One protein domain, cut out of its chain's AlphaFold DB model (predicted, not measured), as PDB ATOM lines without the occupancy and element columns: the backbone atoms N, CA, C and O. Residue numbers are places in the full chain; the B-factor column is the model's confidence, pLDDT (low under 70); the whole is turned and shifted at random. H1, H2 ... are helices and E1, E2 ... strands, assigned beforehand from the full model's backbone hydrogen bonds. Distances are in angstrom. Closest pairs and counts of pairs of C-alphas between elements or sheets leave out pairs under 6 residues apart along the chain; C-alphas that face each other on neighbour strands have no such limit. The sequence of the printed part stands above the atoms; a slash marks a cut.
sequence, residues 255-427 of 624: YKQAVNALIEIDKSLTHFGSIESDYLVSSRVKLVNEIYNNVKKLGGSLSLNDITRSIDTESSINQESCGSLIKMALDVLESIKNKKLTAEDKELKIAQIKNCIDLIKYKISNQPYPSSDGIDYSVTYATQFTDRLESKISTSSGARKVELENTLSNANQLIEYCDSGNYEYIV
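What this domain is: This is residues 255 to 427 of the 624 residues of the protein "NADH dehydrogenase subunit 5" of Yersinia aleksiciae (UniProt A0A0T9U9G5). Four helices, H1, H2, H4 and H5, stand side by side in a bundle, and the helical hairpin of H6 and H7 extends its length from one end. Short H3 and the small hairpin of strands E1 and E2 sit near that junction. The printed part has 173 residues, with seven named helices and two named strands, in the order H1 H2 H3 H4 H5 E1 E2 H6 H7; the class is mostly helix. It is compact, radius of gyration of the C-alphas 18.2 A, yet elongated, spanning 60 by 38 by 27 A.

How they stand to each other: Begin at the antiparallel hairpin of E1, residues 368 to 371, and E2, residues 374 to 380: N 369 and O 379, 2.8 A apart, are within hydrogen-bond range. Just before it, H5, residues 343 to 366, is the hub, touching five helices. It touches H4, residues 322 to 336, at a shallow tilt of 13 degrees, opposite ways; the closest C-alphas, of Ala 329 and Ile 353, are 5.0 A apart. H2, residues 281 to 304, touches H4 and forms a helical hairpin with H1, residues 255 to 274; the closest C-alphas of H1 and H2, of Ala 258 and Leu 298, are 5.2 A apart. With H7, residues 398 to 419, these four form an up-and-down bundle, each running against the one before it. H6, residues 381 to 395, touches H3, residues 306 to 314. Every O i to N i+4 pair is within hydrogen-bond range in H1, H3, H4, H5 and H6, against 19 of 20 in H2 and 17 of 18 in H7.

Where its parts are: Find C-alpha 255 at (-20.250, -18.422, 28.017), where H1 begins its 29.0 A. H2 measures 35.1 A, H5 33.5 A and H7 31.4 A, ending at C-alpha 419, (-6.199, -19.979, 28.007).

The domain as a whole: The printed part has no cut and no long link; pLDDT is lowest, under 70, at residues 277 to 281, 315 to 320, 372 to 375, 399 and 420 to 427.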
ATOM      1  N   TYR A 255     -21.675 -18.395  27.651       90.12
ATOM      2  CA  TYR A 255     -20.250 -18.422  28.017       90.12
ATOM      3  C   TYR A 255     -20.036 -19.087  29.380       90.12
ATOM      4  O   TYR A 255     -19.217 -19.992  29.521       90.12
ATOM      5  N   LYS A 256     -20.845 -18.705  30.374       86.44
ATOM      6  CA  LYS A 256     -20.791 -19.280  31.722       86.44
ATOM      7  C   LYS A 256     -21.183 -20.757  31.735       86.44
ATOM      8  O   LYS A 256     -20.575 -21.549  32.450       86.44
ATOM      9  N   GLN A 257     -22.189 -21.139  30.949       87.19
ATOM     10  CA  GLN A 257     -22.550 -22.544  30.779       87.19
ATOM     11  C   GLN A 257     -21.403 -23.355  30.167       87.19
ATOM     12  O   GLN A 257     -21.117 -24.440  30.666       87.19
ATOM     13  N   ALA A 258     -20.732 -22.825  29.138       91.31
ATOM     14  CA  ALA A 258     -19.587 -23.482  28.519       91.31
ATOM     15  C   ALA A 258     -18.444 -23.684  29.528       91.31
ATOM     16  O   ALA A 258     -17.958 -24.804  29.658       91.31
ATOM     17  N   VAL A 259     -18.089 -22.656  30.311       89.88
ATOM     18  CA  VAL A 259     -17.088 -22.765  31.393       89.88
ATOM     19  C   VAL A 259     -17.465 -23.855  32.393       89.88
ATOM     20  O   VAL A 259     -16.668 -24.748  32.666       89.88
ATOM     21  N   ASN A 260     -18.695 -23.825  32.911       86.56
ATOM     22  CA  ASN A 260     -19.155 -24.825  33.873       86.56
ATOM     23  C   ASN A 260     -19.111 -26.243  33.286       86.56
ATOM     24  O   ASN A 260     -18.680 -27.172  33.962       86.56
ATOM     25  N   ALA A 261     -19.538 -26.417  32.033       91.69
ATOM     26  CA  ALA A 261     -19.498 -27.710  31.365       91.69
ATOM     27  C   ALA A 261     -18.059 -28.209  31.186       91.69
ATOM     28  O   ALA A 261     -17.800 -29.373  31.477       91.69
ATOM     29  N   LEU A 262     -17.122 -27.344  30.780       92.12
ATOM     30  CA  LEU A 262     -15.702 -27.690  30.663       92.12
ATOM     31  C   LEU A 262     -15.106 -28.120  32.012       92.12
ATOM     32  O   LEU A 262     -14.487 -29.178  32.087       92.12
ATOM     33  N   ILE A 263     -15.371 -27.361  33.081       87.69
ATOM     34  CA  ILE A 263     -14.925 -27.691  34.444       87.69
ATOM     35  C   ILE A 263     -15.422 -29.076  34.866       87.69
ATOM     36  O   ILE A 263     -14.654 -29.878  35.401       87.69
ATOM     37  N   GLU A 264     -16.705 -29.362  34.652       89.81
ATOM     38  CA  GLU A 264     -17.276 -30.652  35.032       89.81
ATOM     39  C   GLU A 264     -16.750 -31.789  34.147       89.81
ATOM     40  O   GLU A 264     -16.456 -32.861  34.663       89.81
ATOM     41  N   ILE A 265     -16.529 -31.567  32.845       92.25
ATOM     42  CA  ILE A 265     -15.888 -32.558  31.965       92.25
ATOM     43  C   ILE A 265     -14.478 -32.893  32.459       92.25
ATOM     44  O   ILE A 265     -14.158 -34.074  32.613       92.25
ATOM     45  N   ASP A 266     -13.651 -31.890  32.760       87.50
ATOM     46  CA  ASP A 266     -12.273 -32.093  33.218       87.50
ATOM     47  C   ASP A 266     -12.227 -32.862  34.550       87.50
ATOM     48  O   ASP A 266     -11.442 -33.808  34.713       87.50
ATOM     49  N   LYS A 267     -13.123 -32.527  35.492       87.75
ATOM     50  CA  LYS A 267     -13.290 -33.263  36.757       87.75
ATOM     51  C   LYS A 267     -13.727 -34.707  36.521       87.75
ATOM     52  O   LYS A 267     -13.085 -35.627  37.036       87.75
ATOM     53  N   SER A 268     -14.790 -34.926  35.744       89.50
ATOM     54  CA  SER A 268     -15.346 -36.263  35.511       89.50
ATOM     55  C   SER A 268     -14.376 -37.149  34.717       89.50
ATOM     56  O   SER A 268     -14.276 -38.339  35.010       89.50
ATOM     57  N   LEU A 269     -13.597 -36.601  33.774       88.50
ATOM     58  CA  LEU A 269     -12.545 -37.333  33.053       88.50
ATOM     59  C   LEU A 269     -11.366 -37.703  33.958       88.50
ATOM     60  O   LEU A 269     -10.843 -38.814  33.859       88.50
ATOM     61  N   THR A 270     -10.963 -36.804  34.857       85.25
ATOM     62  CA  THR A 270      -9.926 -37.092  35.862       85.25
ATOM     63  C   THR A 270     -10.381 -38.206  36.800       85.25
ATOM     64  O   THR A 270      -9.649 -39.173  37.015       85.25
ATOM     65  N   HIS A 271     -11.624 -38.126  37.285       86.12
ATOM     66  CA  HIS A 271     -12.222 -39.175  38.101       86.12
ATOM     67  C   HIS A 271     -12.337 -40.497  37.336       86.12
ATOM     68  O   HIS A 271     -12.017 -41.556  37.873       86.12
ATOM     69  N   PHE A 272     -12.730 -40.449  36.060       84.69
ATOM     70  CA  PHE A 272     -12.800 -41.643  35.227       84.69
ATOM     71  C   PHE A 272     -11.424 -42.290  35.118       84.69
ATOM     72  O   PHE A 272     -11.321 -43.488  35.360       84.69
ATOM     73  N   GLY A 273     -10.363 -41.512  34.888       82.38
ATOM     74  CA  GLY A 273      -8.976 -41.982  34.862       82.38
ATOM     75  C   GLY A 273      -8.533 -42.689  36.144       82.38
ATOM     76  O   GLY A 273      -7.966 -43.773  36.059       82.38
ATOM     77  N   SER A 274      -8.880 -42.158  37.320       81.38
ATOM     78  CA  SER A 274      -8.416 -42.687  38.613       81.38
ATOM     79  C   SER A 274      -9.081 -43.990  39.076       81.38
ATOM     80  O   SER A 274      -8.626 -44.594  40.041       81.38
ATOM     81  N   ILE A 275     -10.187 -44.411  38.456       77.06
ATOM     82  CA  ILE A 275     -10.931 -45.606  38.890       77.06
ATOM     83  C   ILE A 275     -10.262 -46.898  38.392       77.06
ATOM     84  O   ILE A 275      -9.995 -47.037  37.200       77.06
ATOM     85  N   GLU A 276     -10.049 -47.880  39.268       70.75
ATOM     86  CA  GLU A 276      -9.522 -49.199  38.882       70.75
ATOM     87  C   GLU A 276     -10.441 -49.936  37.894       70.75
ATOM     88  O   GLU A 276     -11.665 -49.823  37.948       70.75
ATOM     89  N   SER A 277      -9.861 -50.741  37.003       60.00
ATOM     90  CA  SER A 277     -10.570 -51.471  35.938       60.00
ATOM     91  C   SER A 277     -11.622 -52.483  36.427       60.00
ATOM     92  O   SER A 277     -12.502 -52.856  35.650       60.00
ATOM     93  N   ASP A 278     -11.577 -52.881  37.703       57.91
ATOM     94  CA  ASP A 278     -12.486 -53.867  38.313       57.91
ATOM     95  C   ASP A 278     -13.710 -53.265  39.028       57.91
ATOM     96  O   ASP A 278     -14.471 -53.965  39.699       57.91
ATOM     97  N   TYR A 279     -13.963 -51.969  38.860       65.06
ATOM     98  CA  TYR A 279     -15.155 -51.332  39.413       65.06
ATOM     99  C   TYR A 279     -16.476 -51.792  38.764       65.06
ATOM    100  O   TYR A 279     -16.542 -52.195  37.598       65.06
ATOM    101  N   LEU A 280     -17.570 -51.703  39.531       62.19
ATOM    102  CA  LEU A 280     -18.910 -52.116  39.099       62.19
ATOM    103  C   LEU A 280     -19.327 -51.427  37.788       62.19
ATOM    104  O   LEU A 280     -19.295 -50.202  37.668       62.19
ATOM    105  N   VAL A 281     -19.820 -52.223  36.833       68.38
ATOM    106  CA  VAL A 281     -20.319 -51.758  35.523       68.38
ATOM    107  C   VAL A 281     -21.345 -50.625  35.664       68.38
ATOM    108  O   VAL A 281     -21.328 -49.683  34.878       68.38
ATOM    109  N   SER A 282     -22.198 -50.672  36.689       71.06
ATOM    110  CA  SER A 282     -23.184 -49.624  36.985       71.06
ATOM    111  C   SER A 282     -22.542 -48.272  37.317       71.06
ATOM    112  O   SER A 282     -23.005 -47.238  36.835       71.06
ATOM    113  N   SER A 283     -21.449 -48.268  38.080       75.69
ATOM    114  CA  SER A 283     -20.692 -47.059  38.415       75.69
ATOM    115  C   SER A 283     -19.993 -46.473  37.185       75.69
ATOM    116  O   SER A 283     -19.980 -45.254  37.020       75.69
ATOM    117  N   ARG A 284     -19.492 -47.318  36.265       78.44
ATOM    118  CA  ARG A 284     -18.956 -46.856  34.969       78.44
ATOM    119  C   ARG A 284     -20.011 -46.161  34.147       78.44
ATOM    120  O   ARG A 284     -19.787 -45.045  33.693       78.44
ATOM    121  N   VAL A 285     -21.132 -46.844  33.933       81.94
ATOM    122  CA  VAL A 285     -22.221 -46.346  33.092       81.94
ATOM    123  C   VAL A 285     -22.686 -44.991  33.613       81.94
ATOM    124  O   VAL A 285     -22.866 -44.067  32.825       81.94
ATOM    125  N   LYS A 286     -22.807 -44.837  34.937       86.62
ATOM    126  CA  LYS A 286     -23.168 -43.561  35.559       86.62
ATOM    127  C   LYS A 286     -22.160 -42.452  35.238       86.62
ATOM    128  O   LYS A 286     -22.583 -41.386  34.805       86.62
ATOM    129  N   LEU A 287     -20.863 -42.715  35.391       87.69
ATOM    130  CA  LEU A 287     -19.818 -41.721  35.133       87.69
ATOM    131  C   LEU A 287     -19.694 -41.362  33.645       87.69
ATOM    132  O   LEU A 287     -19.596 -40.191  33.298       87.69
ATOM    133  N   VAL A 288     -19.761 -42.351  32.748       88.38
ATOM    134  CA  VAL A 288     -19.760 -42.108  31.295       88.38
ATOM    135  C   VAL A 288     -20.988 -41.292  30.886       88.38
ATOM    136  O   VAL A 288     -20.857 -40.365  30.094       88.38
ATOM    137  N   ASN A 289     -22.164 -41.577  31.454       90.38
ATOM    138  CA  ASN A 289     -23.372 -40.787  31.210       90.38
ATOM    139  C   ASN A 289     -23.245 -39.348  31.724       90.38
ATOM    140  O   ASN A 289     -23.763 -38.429  31.097       90.38
ATOM    141  N   GLU A 290     -22.571 -39.142  32.854       92.31
ATOM    142  CA  GLU A 290     -22.296 -37.808  33.389       92.31
ATOM    143  C   GLU A 290     -21.406 -37.003  32.436       92.31
ATOM    144  O   GLU A 290     -21.791 -35.906  32.026       92.31
ATOM    145  N   ILE A 291     -20.285 -37.588  31.990       93.94
ATOM    146  CA  ILE A 291     -19.396 -36.965  30.998       93.94
ATOM    147  C   ILE A 291     -20.169 -36.686  29.705       93.94
ATOM    148  O   ILE A 291     -20.122 -35.572  29.194       93.94
ATOM    149  N   TYR A 292     -20.941 -37.656  29.205       94.50
ATOM    150  CA  TYR A 292     -21.769 -37.508  28.004       94.50
ATOM    151  C   TYR A 292     -22.734 -36.325  28.109       94.50
ATOM    152  O   TYR A 292     -22.805 -35.494  27.205       94.50
ATOM    153  N   ASN A 293     -23.450 -36.209  29.227       93.75
ATOM    154  CA  ASN A 293     -24.386 -35.112  29.444       93.75
ATOM    155  C   ASN A 293     -23.672 -33.757  29.508       93.75
ATOM    156  O   ASN A 293     -24.191 -32.777  28.972       93.75
ATOM    157  N   ASN A 294     -22.488 -33.691  30.120       93.81
ATOM    158  CA  ASN A 294     -21.708 -32.457  30.181       93.81
ATOM    159  C   ASN A 294     -21.127 -32.074  28.809       93.81
ATOM    160  O   ASN A 294     -21.214 -30.909  28.431       93.81
ATOM    161  N   VAL A 295     -20.643 -33.035  28.010       94.56
ATOM    162  CA  VAL A 295     -20.209 -32.796  26.617       94.56
ATOM    163  C   VAL A 295     -21.384 -32.338  25.747       94.56
ATOM    164  O   VAL A 295     -21.244 -31.402  24.962       94.56
ATOM    165  N   LYS A 296     -22.573 -32.929  25.916       93.25
ATOM    166  CA  LYS A 296     -23.787 -32.496  25.205       93.25
ATOM    167  C   LYS A 296     -24.171 -31.057  25.571       93.25
ATOM    168  O   LYS A 296     -24.484 -30.272  24.678       93.25
ATOM    169  N   LYS A 297     -24.116 -30.700  26.860       91.19
ATOM    170  CA  LYS A 297     -24.343 -29.323  27.335       91.19
ATOM    171  C   LYS A 297     -23.326 -28.351  26.744       91.19
ATOM    172  O   LYS A 297     -23.731 -27.315  26.233       91.19
ATOM    173  N   LEU A 298     -22.040 -28.716  26.752       93.31
ATOM    174  CA  LEU A 298     -20.983 -27.923  26.129       93.31
ATOM    175  C   LEU A 298     -21.304 -27.653  24.654       93.31
ATOM    176  O   LEU A 298     -21.297 -26.501  24.237       93.31
ATOM    177  N   GLY A 299     -21.673 -28.685  23.890       91.62
ATOM    178  CA  GLY A 299     -22.080 -28.538  22.489       91.62
ATOM    179  C   GLY A 299     -23.223 -27.545  22.280       91.62
ATOM    180  O   GLY A 299     -23.125 -26.671  21.421       91.62
ATOM    181  N   GLY A 300     -24.272 -27.633  23.104       88.56
ATOM    182  CA  GLY A 300     -25.386 -26.683  23.078       88.56
ATOM    183  C   GLY A 300     -24.930 -25.246  23.343       88.56
ATOM    184  O   GLY A 300     -25.244 -24.349  22.563       88.56
ATOM    185  N   SER A 301     -24.130 -25.020  24.385       89.94
ATOM    186  CA  SER A 301     -23.636 -23.681  24.734       89.94
ATOM    187  C   SER A 301     -22.687 -23.099  23.678       89.94
ATOM    188  O   SER A 301     -22.778 -21.913  23.363       89.94
ATOM    189  N   LEU A 302     -21.804 -23.913  23.089       90.75
ATOM    190  CA  LEU A 302     -20.885 -23.470  22.033       90.75
ATOM    191  C   LEU A 302     -21.602 -23.186  20.709       90.75
ATOM    192  O   LEU A 302     -21.192 -22.289  19.977       90.75
ATOM    193  N   SER A 303     -22.694 -23.889  20.404       87.50
ATOM    194  CA  SER A 303     -23.475 -23.622  19.188       87.50
ATOM    195  C   SER A 303     -24.139 -22.239  19.181       87.50
ATOM    196  O   SER A 303     -24.452 -21.706  18.117       87.50
ATOM    197  N   LEU A 304     -24.332 -21.646  20.363       85.62
ATOM    198  CA  LEU A 304     -24.917 -20.319  20.524       85.62
ATOM    199  C   LEU A 304     -23.860 -19.215  20.693       85.62
ATOM    200  O   LEU A 304     -24.117 -18.064  20.341       85.62
ATOM    201  N   ASN A 305     -22.675 -19.559  21.206       88.25
ATOM    202  CA  ASN A 305     -21.596 -18.617  21.486       88.25
ATOM    203  C   ASN A 305     -21.047 -17.980  20.194       88.25
ATOM    204  O   ASN A 305     -20.636 -18.672  19.265       88.25
ATOM    205  N   ASP A 306     -21.007 -16.646  20.156       88.94
ATOM    206  CA  ASP A 306     -20.605 -15.882  18.967       88.94
ATOM    207  C   ASP A 306     -19.154 -16.139  18.524       88.94
ATOM    208  O   ASP A 306     -18.878 -16.138  17.322       88.94
ATOM    209  N   ILE A 307     -18.231 -16.395  19.461       90.38
ATOM    210  CA  ILE A 307     -16.822 -16.705  19.160       90.38
ATOM    211  C   ILE A 307     -16.760 -18.016  18.374       90.38
ATOM    212  O   ILE A 307     -16.241 -18.056  17.260       90.38
ATOM    213  N   THR A 308     -17.350 -19.084  18.912       90.50
ATOM    214  CA  THR A 308     -17.338 -20.412  18.284       90.50
ATOM    215  C   THR A 308     -18.183 -20.479  17.025       90.50
ATOM    216  O   THR A 308     -17.767 -21.119  16.067       90.50
ATOM    217  N   ARG A 309     -19.324 -19.785  16.966       87.94
ATOM    218  CA  ARG A 309     -20.115 -19.678  15.731       87.94
ATOM    219  C   ARG A 309     -19.322 -19.035  14.600       87.94
ATOM    220  O   ARG A 309     -19.428 -19.492  13.464       87.94
ATOM    221  N   SER A 310     -18.553 -17.991  14.904       87.06
ATOM    222  CA  SER A 310     -17.714 -17.316  13.910       87.06
ATOM    223  C   SER A 310     -16.604 -18.247  13.419       87.06
ATOM    224  O   SER A 310     -16.453 -18.423  12.213       87.06
ATOM    225  N   ILE A 311     -15.922 -18.937  14.342       86.19
ATOM    226  CA  ILE A 311     -14.917 -19.962  14.014       86.19
ATOM    227  C   ILE A 311     -15.512 -21.056  13.113       86.19
ATOM    228  O   ILE A 311     -14.940 -21.377  12.075       86.19
ATOM    229  N   ASP A 312     -16.665 -21.616  13.485       84.75
ATOM    230  CA  ASP A 312     -17.274 -22.744  12.775       84.75
ATOM    231  C   ASP A 312     -17.804 -22.341  11.389       84.75
ATOM    232  O   ASP A 312     -17.699 -23.124  10.446       84.75
ATOM    233  N   THR A 313     -18.320 -21.116  11.232       80.25
ATOM    234  CA  THR A 313     -18.820 -20.609   9.939       80.25
ATOM    235  C   THR A 313     -17.692 -20.413   8.924       80.25
ATOM    236  O   THR A 313     -17.886 -20.639   7.732       80.25
ATOM    237  N   GLU A 314     -16.514 -20.004   9.392       70.62
ATOM    238  CA  GLU A 314     -15.365 -19.676   8.542       70.62
ATOM    239  C   GLU A 314     -14.310 -20.789   8.479       70.62
ATOM    240  O   GLU A 314     -13.311 -20.672   7.765       70.62
ATOM    241  N   SER A 315     -14.526 -21.894   9.198       58.88
ATOM    242  CA  SER A 315     -13.658 -23.064   9.129       58.88
ATOM    243  C   SER A 315     -13.641 -23.620   7.698       58.88
ATOM    244  O   SER A 315     -14.607 -24.194   7.198       58.88
ATOM    245  N   SER A 316     -12.528 -23.393   6.993       49.91
ATOM    246  CA  SER A 316     -12.289 -23.993   5.680       49.91
ATOM    247  C   SER A 316     -12.345 -25.524   5.772       49.91
ATOM    248  O   SER A 316     -12.067 -26.095   6.825       49.91
ATOM    249  N   ILE A 317     -12.653 -26.181   4.648       41.62
ATOM    250  CA  ILE A 317     -12.928 -27.626   4.466       41.62
ATOM    251  C   ILE A 317     -11.902 -28.587   5.134       41.62
ATOM    252  O   ILE A 317     -12.187 -29.772   5.298       41.62
ATOM    253  N   ASN A 318     -10.744 -28.093   5.587       42.44
ATOM    254  CA  ASN A 318      -9.666 -28.879   6.189       42.44
ATOM    255  C   ASN A 318      -9.476 -28.718   7.715       42.44
ATOM    256  O   ASN A 318      -8.638 -29.434   8.260       42.44
ATOM    257  N   GLN A 319     -10.219 -27.848   8.415       57.12
ATOM    258  CA  GLN A 319     -10.148 -27.713   9.884       57.12
ATOM    259  C   GLN A 319     -11.429 -28.230  10.550       57.12
ATOM    260  O   GLN A 319     -12.528 -27.879  10.129       57.12
ATOM    261  N   GLU A 320     -11.308 -29.049  11.601       67.75
ATOM    262  CA  GLU A 320     -12.477 -29.544  12.335       67.75
ATOM    263  C   GLU A 320     -13.171 -28.394  13.080       67.75
ATOM    264  O   GLU A 320     -12.540 -27.628  13.814       67.75
ATOM    265  N   SER A 321     -14.479 -28.240  12.875       82.56
ATOM    266  CA  SER A 321     -15.297 -27.276  13.615       82.56
ATOM    267  C   SER A 321     -15.449 -27.709  15.076       82.56
ATOM    268  O   SER A 321     -15.426 -28.910  15.373       82.56
ATOM    269  N   CYS A 322     -15.677 -26.773  15.995       87.12
ATOM    270  CA  CYS A 322     -16.006 -27.085  17.387       87.12
ATOM    271  C   CYS A 322     -17.199 -28.051  17.470       87.12
ATOM    272  O   CYS A 322     -17.163 -29.020  18.233       87.12
ATOM    273  N   GLY A 323     -18.221 -27.861  16.627       86.88
ATOM    274  CA  GLY A 323     -19.346 -28.794  16.508       86.88
ATOM    275  C   GLY A 323     -18.941 -30.231  16.150       86.88
ATOM    276  O   GLY A 323     -19.474 -31.192  16.711       86.88
ATOM    277  N   SER A 324     -17.975 -30.407  15.244       84.00
ATOM    278  CA  SER A 324     -17.477 -31.735  14.865       84.00
ATOM    279  C   SER A 324     -16.691 -32.414  15.995       84.00
ATOM    280  O   SER A 324     -16.935 -33.592  16.261       84.00
ATOM    281  N   LEU A 325     -15.852 -31.671  16.725       87.12
ATOM    282  CA  LEU A 325     -15.096 -32.159  17.887       87.12
ATOM    283  C   LEU A 325     -16.021 -32.625  19.020       87.12
ATOM    284  O   LEU A 325     -15.817 -33.698  19.593       87.12
ATOM    285  N   ILE A 326     -17.098 -31.878  19.288       92.31
ATOM    286  CA  ILE A 326     -18.156 -32.300  20.221       92.31
ATOM    287  C   ILE A 326     -18.757 -33.635  19.788       92.31
ATOM    288  O   ILE A 326     -18.898 -34.548  20.604       92.31
ATOM    289  N   LYS A 327     -19.092 -33.779  18.499       87.75
ATOM    290  CA  LYS A 327     -19.646 -35.029  17.972       87.75
ATOM    291  C   LYS A 327     -18.672 -36.194  18.162       87.75
ATOM    292  O   LYS A 327     -19.097 -37.257  18.596       87.75
ATOM    293  N   MET A 328     -17.378 -35.991  17.913       84.19
ATOM    294  CA  MET A 328     -16.369 -37.035  18.119       84.19
ATOM    295  C   MET A 328     -16.269 -37.467  19.582       84.19
ATOM    296  O   MET A 328     -16.265 -38.665  19.863       84.19
ATOM    297  N   ALA A 329     -16.253 -36.517  20.518       88.75
ATOM    298  CA  ALA A 329     -16.247 -36.823  21.946       88.75
ATOM    299  C   ALA A 329     -17.490 -37.632  22.365       88.75
ATOM    300  O   ALA A 329     -17.372 -38.619  23.096       88.75
ATOM    301  N   LEU A 330     -18.676 -37.262  21.865       92.06
ATOM    302  CA  LEU A 330     -19.922 -37.996  22.116       92.06
ATOM    303  C   LEU A 330     -19.899 -39.410  21.515       92.06
ATOM    304  O   LEU A 330     -20.290 -40.357  22.199       92.06
ATOM    305  N   ASP A 331     -19.404 -39.570  20.285       84.88
ATOM    306  CA  ASP A 331     -19.270 -40.872  19.618       84.88
ATOM    307  C   ASP A 331     -18.349 -41.810  20.427       84.88
ATOM    308  O   ASP A 331     -18.657 -42.990  20.633       84.88
ATOM    309  N   VAL A 332     -17.232 -41.283  20.949       84.12
ATOM    310  CA  VAL A 332     -16.314 -42.036  21.820       84.12
ATOM    311  C   VAL A 332     -17.018 -42.476  23.103       84.12
ATOM    312  O   VAL A 332     -16.931 -43.654  23.462       84.12
ATOM    313  N   LEU A 333     -17.748 -41.576  23.768       86.94
ATOM    314  CA  LEU A 333     -18.482 -41.868  25.005       86.94
ATOM    315  C   LEU A 333     -19.568 -42.932  24.804       86.94
ATOM    316  O   LEU A 333     -19.673 -43.867  25.603       86.94
ATOM    317  N   GLU A 334     -20.329 -42.854  23.712       86.50
ATOM    318  CA  GLU A 334     -21.358 -43.850  23.404       86.50
ATOM    319  C   GLU A 334     -20.728 -45.226  23.126       86.50
ATOM    320  O   GLU A 334     -21.235 -46.254  23.582       86.50
ATOM    321  N   SER A 335     -19.554 -45.255  22.480       81.56
ATOM    322  CA  SER A 335     -18.839 -46.501  22.177       81.56
ATOM    323  C   SER A 335     -18.370 -47.275  23.419       81.56
ATOM    324  O   SER A 335     -18.210 -48.498  23.340       81.56
ATOM    325  N   ILE A 336     -18.173 -46.597  24.559       80.94
ATOM    326  CA  ILE A 336     -17.636 -47.188  25.801       80.94
ATOM    327  C   ILE A 336     -18.677 -47.394  26.906       80.94
ATOM    328  O   ILE A 336     -18.434 -48.155  27.845       80.94
ATOM    329  N   LYS A 337     -19.851 -46.766  26.795       78.88
ATOM    330  CA  LYS A 337     -20.921 -46.756  27.807       78.88
ATOM    331  C   LYS A 337     -21.219 -48.143  28.381       78.88
ATOM    332  O   LYS A 337     -21.114 -48.359  29.589       78.88
ATOM    333  N   ASN A 338     -21.459 -49.126  27.513       75.19
ATOM    334  CA  ASN A 338     -21.855 -50.480  27.917       75.19
ATOM    335  C   ASN A 338     -20.734 -51.534  27.821       75.19
ATOM    336  O   ASN A 338     -20.968 -52.697  28.146       75.19
ATOM    337  N   LYS A 339     -19.510 -51.162  27.424       71.31
ATOM    338  CA  LYS A 339     -18.414 -52.120  27.189       71.31
ATOM    339  C   LYS A 339     -17.487 -52.238  28.393       71.31
ATOM    340  O   LYS A 339     -17.086 -51.226  28.957       71.31
ATOM    341  N   LYS A 340     -17.111 -53.462  28.783       70.38
ATOM    342  CA  LYS A 340     -15.983 -53.655  29.711       70.38
ATOM    343  C   LYS A 340     -14.709 -53.216  28.985       70.38
ATOM    344  O   LYS A 340     -14.444 -53.714  27.898       70.38
ATOM    345  N   LEU A 341     -13.991 -52.259  29.562       70.75
ATOM    346  CA  LEU A 341     -12.765 -51.706  28.995       70.75
ATOM    347  C   LEU A 341     -11.562 -52.306  29.717       70.75
ATOM    348  O   LEU A 341     -11.611 -52.493  30.936       70.75
ATOM    349  N   THR A 342     -10.497 -52.591  28.973       75.12
ATOM    350  CA  THR A 342      -9.172 -52.812  29.562       75.12
ATOM    351  C   THR A 342      -8.615 -51.487  30.102       75.12
ATOM    352  O   THR A 342      -9.168 -50.418  29.827       75.12
ATOM    353  N   ALA A 343      -7.540 -51.537  30.895       71.31
ATOM    354  CA  ALA A 343      -6.880 -50.322  31.381       71.31
ATOM    355  C   ALA A 343      -6.345 -49.465  30.216       71.31
ATOM    356  O   ALA A 343      -6.620 -48.269  30.170       71.31
ATOM    357  N   GLU A 344      -5.696 -50.095  29.233       71.69
ATOM    358  CA  GLU A 344      -5.174 -49.432  28.031       71.69
ATOM    359  C   GLU A 344      -6.293 -48.821  27.176       71.69
ATOM    360  O   GLU A 344      -6.226 -47.646  26.813       71.69
ATOM    361  N   ASP A 345      -7.378 -49.567  26.915       75.06
ATOM    362  CA  ASP A 345      -8.522 -49.040  26.156       75.06
ATOM    363  C   ASP A 345      -9.149 -47.836  26.857       75.06
ATOM    364  O   ASP A 345      -9.556 -46.864  26.223       75.06
ATOM    365  N   LYS A 346      -9.254 -47.895  28.185       78.06
ATOM    366  CA  LYS A 346      -9.815 -46.815  28.991       78.06
ATOM    367  C   LYS A 346      -8.946 -45.558  28.905       78.06
ATOM    368  O   LYS A 346      -9.490 -44.480  28.671       78.06
ATOM    369  N   GLU A 347      -7.632 -45.684  29.080       76.19
ATOM    370  CA  GLU A 347      -6.691 -44.565  28.960       76.19
ATOM    371  C   GLU A 347      -6.743 -43.939  27.567       76.19
ATOM    372  O   GLU A 347      -6.902 -42.722  27.448       76.19
ATOM    373  N   LEU A 348      -6.737 -44.770  26.523       75.94
ATOM    374  CA  LEU A 348      -6.863 -44.318  25.142       75.94
ATOM    375  C   LEU A 348      -8.164 -43.534  24.925       75.94
ATOM    376  O   LEU A 348      -8.155 -42.463  24.325       75.94
ATOM    377  N   LYS A 349      -9.298 -44.036  25.425       81.25
ATOM    378  CA  LYS A 349     -10.609 -43.388  25.251       81.25
ATOM    379  C   LYS A 349     -10.709 -42.073  26.016       81.25
ATOM    380  O   LYS A 349     -11.277 -41.115  25.498       81.25
ATOM    381  N   ILE A 350     -10.122 -42.001  27.211       81.38
ATOM    382  CA  ILE A 350     -10.006 -40.750  27.969       81.38
ATOM    383  C   ILE A 350      -9.158 -39.741  27.197       81.38
ATOM    384  O   ILE A 350      -9.582 -38.596  27.060       81.38
ATOM    385  N   ALA A 351      -8.006 -40.156  26.666       77.69
ATOM    386  CA  ALA A 351      -7.140 -39.292  25.869       77.69
ATOM    387  C   ALA A 351      -7.864 -38.761  24.621       77.69
ATOM    388  O   ALA A 351      -7.812 -37.567  24.347       77.69
ATOM    389  N   GLN A 352      -8.630 -39.609  23.926       79.31
ATOM    390  CA  GLN A 352      -9.438 -39.195  22.772       79.31
ATOM    391  C   GLN A 352     -10.444 -38.092  23.125       79.31
ATOM    392  O   GLN A 352     -10.559 -37.110  22.391       79.31
ATOM    393  N   ILE A 353     -11.157 -38.233  24.248       84.62
ATOM    394  CA  ILE A 353     -12.121 -37.220  24.697       84.62
ATOM    395  C   ILE A 353     -11.390 -35.939  25.113       84.62
ATOM    396  O   ILE A 353     -11.777 -34.864  24.663       84.62
ATOM    397  N   LYS A 354     -10.330 -36.045  25.927       86.38
ATOM    398  CA  LYS A 354      -9.537 -34.892  26.387       86.38
ATOM    399  C   LYS A 354      -9.015 -34.069  25.221       86.38
ATOM    400  O   LYS A 354      -9.272 -32.877  25.171       86.38
ATOM    401  N   ASN A 355      -8.416 -34.721  24.233       81.56
ATOM    402  CA  ASN A 355      -7.889 -34.043  23.059       81.56
ATOM    403  C   ASN A 355      -8.971 -33.261  22.298       81.56
ATOM    404  O   ASN A 355      -8.713 -32.137  21.887       81.56
ATOM    405  N   CYS A 356     -10.187 -33.807  22.143       84.94
ATOM    406  CA  CYS A 356     -11.289 -33.067  21.512       84.94
ATOM    407  C   CYS A 356     -11.634 -31.795  22.303       84.94
ATOM    408  O   CYS A 356     -11.855 -30.736  21.721       84.94
ATOM    409  N   ILE A 357     -11.682 -31.904  23.633       90.00
ATOM    410  CA  ILE A 357     -12.005 -30.795  24.535       90.00
ATOM    411  C   ILE A 357     -10.888 -29.745  24.542       90.00
ATOM    412  O   ILE A 357     -11.176 -28.552  24.467       90.00
ATOM    413  N   ASP A 358      -9.630 -30.167  24.569       85.56
ATOM    414  CA  ASP A 358      -8.476 -29.271  24.569       85.56
ATOM    415  C   ASP A 358      -8.326 -28.546  23.225       85.56
ATOM    416  O   ASP A 358      -8.021 -27.355  23.205       85.56
ATOM    417  N   LEU A 359      -8.662 -29.193  22.104       83.88
ATOM    418  CA  LEU A 359      -8.725 -28.526  20.801       83.88
ATOM    419  C   LEU A 359      -9.813 -27.450  20.734       83.88
ATOM    420  O   LEU A 359      -9.605 -26.394  20.137       83.88
ATOM    421  N   ILE A 360     -10.974 -27.700  21.346       89.38
ATOM    422  CA  ILE A 360     -12.039 -26.695  21.461       89.38
ATOM    423  C   ILE A 360     -11.542 -25.499  22.278       89.38
ATOM    424  O   ILE A 360     -11.696 -24.360  21.835       89.38
ATOM    425  N   LYS A 361     -10.923 -25.743  23.444       90.31
ATOM    426  CA  LYS A 361     -10.345 -24.680  24.285       90.31
ATOM    427  C   LYS A 361      -9.306 -23.874  23.498       90.31
ATOM    428  O   LYS A 361      -9.393 -22.648  23.455       90.31
ATOM    429  N   TYR A 362      -8.408 -24.558  22.787       86.12
ATOM    430  CA  TYR A 362      -7.402 -23.928  21.938       86.12
ATOM    431  C   TYR A 362      -8.029 -23.032  20.866       86.12
ATOM    432  O   TYR A 362      -7.631 -21.879  20.728       86.12
ATOM    433  N   LYS A 363      -9.029 -23.527  20.127       85.88
ATOM    434  CA  LYS A 363      -9.706 -22.749  19.079       85.88
ATOM    435  C   LYS A 363     -10.365 -21.493  19.643       85.88
ATOM    436  O   LYS A 363     -10.234 -20.429  19.048       85.88
ATOM    437  N   ILE A 364     -11.032 -21.595  20.793       90.19
ATOM    438  CA  ILE A 364     -11.675 -20.444  21.439       90.19
ATOM    439  C   ILE A 364     -10.651 -19.349  21.755       90.19
ATOM    440  O   ILE A 364     -10.908 -18.192  21.434       90.19
ATOM    441  N   SER A 365      -9.500 -19.698  22.333       86.69
ATOM    442  CA  SER A 365      -8.500 -18.704  22.746       86.69
ATOM    443  C   SER A 365      -7.617 -18.213  21.595       86.69
ATOM    444  O   SER A 365      -7.261 -17.038  21.547       86.69
ATOM    445  N   ASN A 366      -7.272 -19.095  20.651       82.69
ATOM    446  CA  ASN A 366      -6.131 -18.897  19.754       82.69
ATOM    447  C   ASN A 366      -6.457 -18.959  18.257       82.69
ATOM    448  O   ASN A 366      -5.548 -18.762  17.450       82.69
ATOM    449  N   GLN A 367      -7.702 -19.239  17.846       83.88
ATOM    450  CA  GLN A 367      -8.016 -19.327  16.415       83.88
ATOM    451  C   GLN A 367      -7.815 -17.954  15.738       83.88
ATOM    452  O   GLN A 367      -8.512 -16.998  16.101       83.88
ATOM    453  N   PRO A 368      -6.918 -17.851  14.736       81.25
ATOM    454  CA  PRO A 368      -6.656 -16.598  14.032       81.25
ATOM    455  C   PRO A 368      -7.877 -16.097  13.265       81.25
ATOM    456  O   PRO A 368      -8.609 -16.891  12.666       81.25
ATOM    457  N   TYR A 369      -8.055 -14.780  13.242       80.12
ATOM    458  CA  TYR A 369      -9.092 -14.114  12.471       80.12
ATOM    459  C   TYR A 369      -8.611 -13.856  11.030       80.12
ATOM    460  O   TYR A 369      -7.512 -13.328  10.823       80.12
ATOM    461  N   PRO A 370      -9.397 -14.203   9.999       74.19
ATOM    462  CA  PRO A 370      -9.053 -13.872   8.625       74.19
ATOM    463  C   PRO A 370      -9.291 -12.380   8.356       74.19
ATOM    464  O   PRO A 370     -10.392 -11.856   8.502       74.19
ATOM    465  N   SER A 371      -8.235 -11.683   7.945       70.50
ATOM    466  CA  SER A 371      -8.274 -10.285   7.516       70.50
ATOM    467  C   SER A 371      -8.436 -10.176   5.993       70.50
ATOM    468  O   SER A 371      -8.234 -11.146   5.257       70.50
ATOM    469  N   SER A 372      -8.765  -8.979   5.496       68.44
ATOM    470  CA  SER A 372      -8.869  -8.709   4.053       68.44
ATOM    471  C   SER A 372      -7.569  -8.961   3.283       68.44
ATOM    472  O   SER A 372      -7.625  -9.228   2.084       68.44
ATOM    473  N   ASP A 373      -6.425  -8.917   3.971       67.25
ATOM    474  CA  ASP A 373      -5.090  -9.081   3.387       67.25
ATOM    475  C   ASP A 373      -4.509 -10.496   3.617       67.25
ATOM    476  O   ASP A 373      -3.368 -10.769   3.244       67.25
ATOM    477  N   GLY A 374      -5.282 -11.413   4.216       64.94
ATOM    478  CA  GLY A 374      -4.860 -12.774   4.575       64.94
ATOM    479  C   GLY A 374      -5.147 -13.126   6.039       64.94
ATOM    480  O   GLY A 374      -5.837 -12.394   6.741       64.94
ATOM    481  N   ILE A 375      -4.632 -14.254   6.535       65.81
ATOM    482  CA  ILE A 375      -4.789 -14.617   7.956       65.81
ATOM    483  C   ILE A 375      -3.883 -13.724   8.805       65.81
ATOM    484  O   ILE A 375      -2.661 -13.768   8.650       65.81
ATOM    485  N   ASP A 376      -4.471 -12.953   9.720       70.88
ATOM    486  CA  ASP A 376      -3.710 -12.203  10.714       70.88
ATOM    487  C   ASP A 376      -3.525 -13.067  11.964       70.88
ATOM    488  O   ASP A 376      -4.425 -13.230  12.784       70.88
ATOM    489  N   TYR A 377      -2.337 -13.650  12.110       71.69
ATOM    490  CA  TYR A 377      -2.005 -14.485  13.264       71.69
ATOM    491  C   TYR A 377      -1.880 -13.702  14.579       71.69
ATOM    492  O   TYR A 377      -1.764 -14.331  15.629       71.69
ATOM    493  N   SER A 378      -1.880 -12.367  14.536       73.81
ATOM    494  CA  SER A 378      -1.820 -11.520  15.731       73.81
ATOM    495  C   SER A 378      -3.193 -11.202  16.327       73.81
ATOM    496  O   SER A 378      -3.266 -10.796  17.484       73.81
ATOM    497  N   VAL A 379      -4.278 -11.429  15.577       81.12
ATOM    498  CA  VAL A 379      -5.654 -11.153  16.008       81.12
ATOM    499  C   VAL A 379      -6.468 -12.440  15.964       81.12
ATOM    500  O   VAL A 379      -6.578 -13.084  14.924       81.12
ATOM    501  N   THR A 380      -7.076 -12.824  17.086       87.94
ATOM    502  CA  THR A 380      -7.939 -14.014  17.165       87.94
ATOM    503  C   THR A 380      -9.417 -13.642  17.056       87.94
ATOM    504  O   THR A 380      -9.800 -12.480  17.219       87.94
ATOM    505  N   TYR A 381     -10.283 -14.633  16.820       89.81
ATOM    506  CA  TYR A 381     -11.737 -14.433  16.908       89.81
ATOM    507  C   TYR A 381     -12.173 -13.916  18.281       89.81
ATOM    508  O   TYR A 381     -13.060 -13.064  18.360       89.81
ATOM    509  N   ALA A 382     -11.550 -14.412  19.354       90.75
ATOM    510  CA  ALA A 382     -11.817 -13.952  20.709       90.75
ATOM    511  C   ALA A 382     -11.453 -12.472  20.875       90.75
ATOM    512  O   ALA A 382     -12.317 -11.700  21.284       90.75
ATOM    513  N   THR A 383     -10.246 -12.062  20.469       90.12
ATOM    514  CA  THR A 383      -9.809 -10.656  20.520       90.12
ATOM    515  C   THR A 383     -10.735  -9.756  19.708       90.12
ATOM    516  O   THR A 383     -11.206  -8.729  20.188       90.12
ATOM    517  N   GLN A 384     -11.090 -10.164  18.489       90.50
ATOM    518  CA  GLN A 384     -11.994  -9.366  17.668       90.50
ATOM    519  C   GLN A 384     -13.382  -9.215  18.313       90.50
ATOM    520  O   GLN A 384     -14.010  -8.154  18.238       90.50
ATOM    521  N   PHE A 385     -13.891 -10.282  18.930       92.56
ATOM    522  CA  PHE A 385     -15.161 -10.257  19.641       92.56
ATOM    523  C   PHE A 385     -15.111  -9.328  20.863       92.56
ATOM    524  O   PHE A 385     -16.023  -8.511  21.029       92.56
ATOM    525  N   THR A 386     -14.052  -9.405  21.676       92.75
ATOM    526  CA  THR A 386     -13.871  -8.542  22.854       92.75
ATOM    527  C   THR A 386     -13.728  -7.080  22.452       92.75
ATOM    528  O   THR A 386     -14.475  -6.253  22.967       92.75
ATOM    529  N   ASP A 387     -12.907  -6.761  21.450       92.44
ATOM    530  CA  ASP A 387     -12.697  -5.383  20.979       92.44
ATOM    531  C   ASP A 387     -14.001  -4.762  20.455       92.44
ATOM    532  O   ASP A 387     -14.351  -3.613  20.751       92.44
ATOM    533  N   ARG A 388     -14.791  -5.544  19.704       90.31
ATOM    534  CA  ARG A 388     -16.119  -5.122  19.229       90.31
ATOM    535  C   ARG A 388     -17.086  -4.878  20.384       90.31
ATOM    536  O   ARG A 388     -17.928  -3.981  20.286       90.31
ATOM    537  N   LEU A 389     -17.027  -5.681  21.446       90.25
ATOM    538  CA  LEU A 389     -17.843  -5.471  22.642       90.25
ATOM    539  C   LEU A 389     -17.392  -4.235  23.422       90.25
ATOM    540  O   LEU A 389     -18.243  -3.423  23.774       90.25
ATOM    541  N   GLU A 390     -16.095  -4.044  23.640       92.94
ATOM    542  CA  GLU A 390     -15.530  -2.885  24.341       92.94
ATOM    543  C   GLU A 390     -15.844  -1.566  23.628       92.94
ATOM    544  O   GLU A 390     -16.263  -0.586  24.257       92.94
ATOM    545  N   SER A 391     -15.745  -1.558  22.296       92.06
ATOM    546  CA  SER A 391     -16.170  -0.425  21.473       92.06
ATOM    547  C   SER A 391     -17.653  -0.099  21.697       92.06
ATOM    548  O   SER A 391     -18.002   1.049  21.971       92.06
ATOM    549  N   LYS A 392     -18.530  -1.117  21.694       86.94
ATOM    550  CA  LYS A 392     -19.966  -0.942  21.981       86.94
ATOM    551  C   LYS A 392     -20.231  -0.480  23.414       86.94
ATOM    552  O   LYS A 392     -21.145   0.316  23.618       86.94
ATOM    553  N   ILE A 393     -19.485  -0.972  24.404       88.19
ATOM    554  CA  ILE A 393     -19.593  -0.561  25.815       88.19
ATOM    555  C   ILE A 393     -19.280   0.929  25.946       88.19
ATOM    556  O   ILE A 393     -20.018   1.650  26.616       88.19
ATOM    557  N   SER A 394     -18.234   1.393  25.262       85.62
ATOM    558  CA  SER A 394     -17.773   2.786  25.306       85.62
ATOM    559  C   SER A 394     -18.814   3.778  24.781       85.62
ATOM    560  O   SER A 394     -18.892   4.902  25.270       85.62
ATOM    561  N   THR A 395     -19.638   3.358  23.819       81.75
ATOM    562  CA  THR A 395     -20.712   4.181  23.243       81.75
ATOM    563  C   THR A 395     -22.083   3.931  23.876       81.75
ATOM    564  O   THR A 395     -23.040   4.620  23.537       81.75
ATOM    565  N   SER A 396     -22.222   2.932  24.754       78.81
ATOM    566  CA  SER A 396     -23.503   2.569  25.375       78.81
ATOM    567  C   SER A 396     -23.697   3.257  26.725       78.81
ATOM    568  O   SER A 396     -22.758   3.420  27.502       78.81
ATOM    569  N   SER A 397     -24.946   3.595  27.052       75.12
ATOM    570  CA  SER A 397     -25.327   4.210  28.325       75.12
ATOM    571  C   SER A 397     -26.266   3.301  29.144       75.12
ATOM    572  O   SER A 397     -26.874   2.357  28.629       75.12
ATOM    573  N   GLY A 398     -26.353   3.555  30.454       75.12
ATOM    574  CA  GLY A 398     -27.349   2.941  31.339       75.12
ATOM    575  C   GLY A 398     -27.272   1.413  31.452       75.12
ATOM    576  O   GLY A 398     -26.195   0.820  31.498       75.12
ATOM    577  N   ALA A 399     -28.435   0.755  31.512       67.62
ATOM    578  CA  ALA A 399     -28.527  -0.690  31.736       67.62
ATOM    579  C   ALA A 399     -27.884  -1.525  30.615       67.62
ATOM    580  O   ALA A 399     -27.433  -2.645  30.856       67.62
ATOM    581  N   ARG A 400     -27.790  -0.977  29.393       73.00
ATOM    582  CA  ARG A 400     -27.129  -1.663  28.280       73.00
ATOM    583  C   ARG A 400     -25.629  -1.798  28.507       73.00
ATOM    584  O   ARG A 400     -25.061  -2.838  28.191       73.00
ATOM    585  N   LYS A 401     -25.002  -0.764  29.067       81.06
ATOM    586  CA  LYS A 401     -23.583  -0.806  29.409       81.06
ATOM    587  C   LYS A 401     -23.296  -1.955  30.381       81.06
ATOM    588  O   LYS A 401     -22.469  -2.802  30.073       81.06
ATOM    589  N   VAL A 402     -24.077  -2.051  31.460       75.69
ATOM    590  CA  VAL A 402     -23.957  -3.112  32.480       75.69
ATOM    591  C   VAL A 402     -24.128  -4.514  31.882       75.69
ATOM    592  O   VAL A 402     -23.401  -5.444  32.219       75.69
ATOM    593  N   GLU A 403     -25.085  -4.696  30.973       76.69
ATOM    594  CA  GLU A 403     -25.294  -5.977  30.290       76.69
ATOM    595  C   GLU A 403     -24.113  -6.376  29.395       76.69
ATOM    596  O   GLU A 403     -23.684  -7.533  29.408       76.69
ATOM    597  N   LEU A 404     -23.597  -5.431  28.607       81.88
ATOM    598  CA  LEU A 404     -22.447  -5.677  27.744       81.88
ATOM    599  C   LEU A 404     -21.189  -5.953  28.573       81.88
ATOM    600  O   LEU A 404     -20.456  -6.877  28.242       81.88
ATOM    601  N   GLU A 405     -20.986  -5.233  29.678       84.62
ATOM    602  CA  GLU A 405     -19.912  -5.487  30.647       84.62
ATOM    603  C   GLU A 405     -20.022  -6.893  31.254       84.62
ATOM    604  O   GLU A 405     -19.033  -7.619  31.309       84.62
ATOM    605  N   ASN A 406     -21.228  -7.334  31.631       82.12
ATOM    606  CA  ASN A 406     -21.456  -8.702  32.105       82.12
ATOM    607  C   ASN A 406     -21.176  -9.746  31.015       82.12
ATOM    608  O   ASN A 406     -20.627 -10.811  31.299       82.12
ATOM    609  N   THR A 407     -21.558  -9.470  29.769       86.56
ATOM    610  CA  THR A 407     -21.292 -10.368  28.635       86.56
ATOM    611  C   THR A 407     -19.794 -10.484  28.387       86.56
ATOM    612  O   THR A 407     -19.283 -11.600  28.319       86.56
ATOM    613  N   LEU A 408     -19.089  -9.351  28.340       89.56
ATOM    614  CA  LEU A 408     -17.637  -9.283  28.205       89.56
ATOM    615  C   LEU A 408     -16.943 -10.016  29.356       89.56
ATOM    616  O   LEU A 408     -16.070 -10.836  29.113       89.56
ATOM    617  N   SER A 409     -17.379  -9.803  30.599       85.38
ATOM    618  CA  SER A 409     -16.829 -10.492  31.769       85.38
ATOM    619  C   SER A 409     -16.989 -12.014  31.677       85.38
ATOM    620  O   SER A 409     -16.023 -12.741  31.897       85.38
ATOM    621  N   ASN A 410     -18.171 -12.517  31.300       87.19
ATOM    622  CA  ASN A 410     -18.385 -13.959  31.138       87.19
ATOM    623  C   ASN A 410     -17.606 -14.536  29.942       87.19
ATOM    624  O   ASN A 410     -17.126 -15.665  30.018       87.19
ATOM    625  N   ALA A 411     -17.488 -13.787  28.842       90.50
ATOM    626  CA  ALA A 411     -16.679 -14.190  27.696       90.50
ATOM    627  C   ALA A 411     -15.193 -14.251  28.068       90.50
ATOM    628  O   ALA A 411     -14.545 -15.248  27.773       90.50
ATOM    629  N   ASN A 412     -14.686 -13.256  28.799       87.81
ATOM    630  CA  ASN A 412     -13.315 -13.238  29.304       87.81
ATOM    631  C   ASN A 412     -13.053 -14.392  30.270       87.81
ATOM    632  O   ASN A 412     -12.008 -15.008  30.165       87.81
ATOM    633  N   GLN A 413     -14.002 -14.755  31.140       86.25
ATOM    634  CA  GLN A 413     -13.868 -15.959  31.974       86.25
ATOM    635  C   GLN A 413     -13.761 -17.238  31.138       86.25
ATOM    636  O   GLN A 413     -12.998 -18.130  31.493       86.25
ATOM    637  N   LEU A 414     -14.518 -17.347  30.041       91.75
ATOM    638  CA  LEU A 414     -14.379 -18.474  29.121       91.75
ATOM    639  C   LEU A 414     -13.013 -18.471  28.443       91.75
ATOM    640  O   LEU A 414     -12.357 -19.505  28.438       91.75
ATOM    641  N   ILE A 415     -12.595 -17.328  27.900       91.31
ATOM    642  CA  ILE A 415     -11.304 -17.178  27.225       91.31
ATOM    643  C   ILE A 415     -10.173 -17.497  28.201       91.31
ATOM    644  O   ILE A 415      -9.339 -18.323  27.874       91.31
ATOM    645  N   GLU A 416     -10.185 -16.934  29.409       87.62
ATOM    646  CA  GLU A 416      -9.199 -17.184  30.463       87.62
ATOM    647  C   GLU A 416      -9.206 -18.646  30.902       87.62
ATOM    648  O   GLU A 416      -8.147 -19.243  31.030       87.62
ATOM    649  N   TYR A 417     -10.372 -19.270  31.086       87.38
ATOM    650  CA  TYR A 417     -10.428 -20.694  31.412       87.38
ATOM    651  C   TYR A 417      -9.829 -21.542  30.286       87.38
ATOM    652  O   TYR A 417      -9.035 -22.449  30.540       87.38
ATOM    653  N   CYS A 418     -10.173 -21.222  29.040       88.19
ATOM    654  CA  CYS A 418      -9.605 -21.860  27.867       88.19
ATOM    655  C   CYS A 418      -8.108 -21.560  27.727       88.19
ATOM    656  O   CYS A 418      -7.397 -22.452  27.304       88.19
ATOM    657  N   ASP A 419      -7.608 -20.388  28.115       83.06
ATOM    658  CA  ASP A 419      -6.199 -19.979  28.007       83.06
ATOM    659  C   ASP A 419      -5.329 -20.509  29.164       83.06
ATOM    660  O   ASP A 419      -4.173 -20.858  28.974       83.06
ATOM    661  N   SER A 420      -5.919 -20.669  30.355       67.06
ATOM    662  CA  SER A 420      -5.301 -21.235  31.566       67.06
ATOM    663  C   SER A 420      -5.029 -22.738  31.481       67.06
ATOM    664  O   SER A 420      -4.403 -23.315  32.377       67.06
ATOM    665  N   GLY A 421      -5.489 -23.384  30.404       55.00
ATOM    666  CA  GLY A 421      -4.954 -24.676  30.008       55.00
ATOM    667  C   GLY A 421      -3.437 -24.549  29.917       55.00
ATOM    668  O   GLY A 421      -2.921 -23.651  29.269       55.00
ATOM    669  N   ASN A 422      -2.700 -25.401  30.622       45.16
ATOM    670  CA  ASN A 422      -1.244 -25.343  30.636       45.16
ATOM    671  C   ASN A 422      -0.696 -25.833  29.280       45.16
ATOM    672  O   ASN A 422      -0.229 -26.965  29.165       45.16
ATOM    673  N   TYR A 423      -0.801 -25.002  28.239       45.16
ATOM    674  CA  TYR A 423      -0.345 -25.306  26.880       45.16
ATOM    675  C   TYR A 423       1.186 -25.315  26.769       45.16
ATOM    676  O   TYR A 423       1.724 -25.818  25.792       45.16
ATOM    677  N   GLU A 424       1.902 -24.814  27.783       35.09
ATOM    678  CA  GLU A 424       3.364 -24.937  27.876       35.09
ATOM    679  C   GLU A 424       3.824 -26.354  28.262       35.09
ATOM    680  O   GLU A 424       4.960 -26.727  27.970       35.09
ATOM    681  N   TYR A 425       2.958 -27.166  28.885       37.00
ATOM    682  CA  TYR A 425       3.282 -28.537  29.317       37.00
ATOM    683  C   TYR A 425       2.512 -29.631  28.574       37.00
ATOM    684  O   TYR A 425       2.715 -30.818  28.834       37.00
ATOM    685  N   ILE A 426       1.658 -29.252  27.632       38.34
ATOM    686  CA  ILE A 426       0.931 -30.174  26.773       38.34
ATOM    687  C   ILE A 426       1.298 -29.787  25.349       38.34
ATOM    688  O   ILE A 426       0.666 -28.899  24.802       38.34
ATOM    689  N   VAL A 427       2.327 -30.467  24.818       39.53
ATOM    690  CA  VAL A 427       2.460 -30.847  23.399       39.53
ATOM    691  C   VAL A 427       2.332 -29.629  22.462       39.53
ATOM    692  O   VAL A 427       1.234 -29.149  22.218       39.53
TER     693      VAL A 427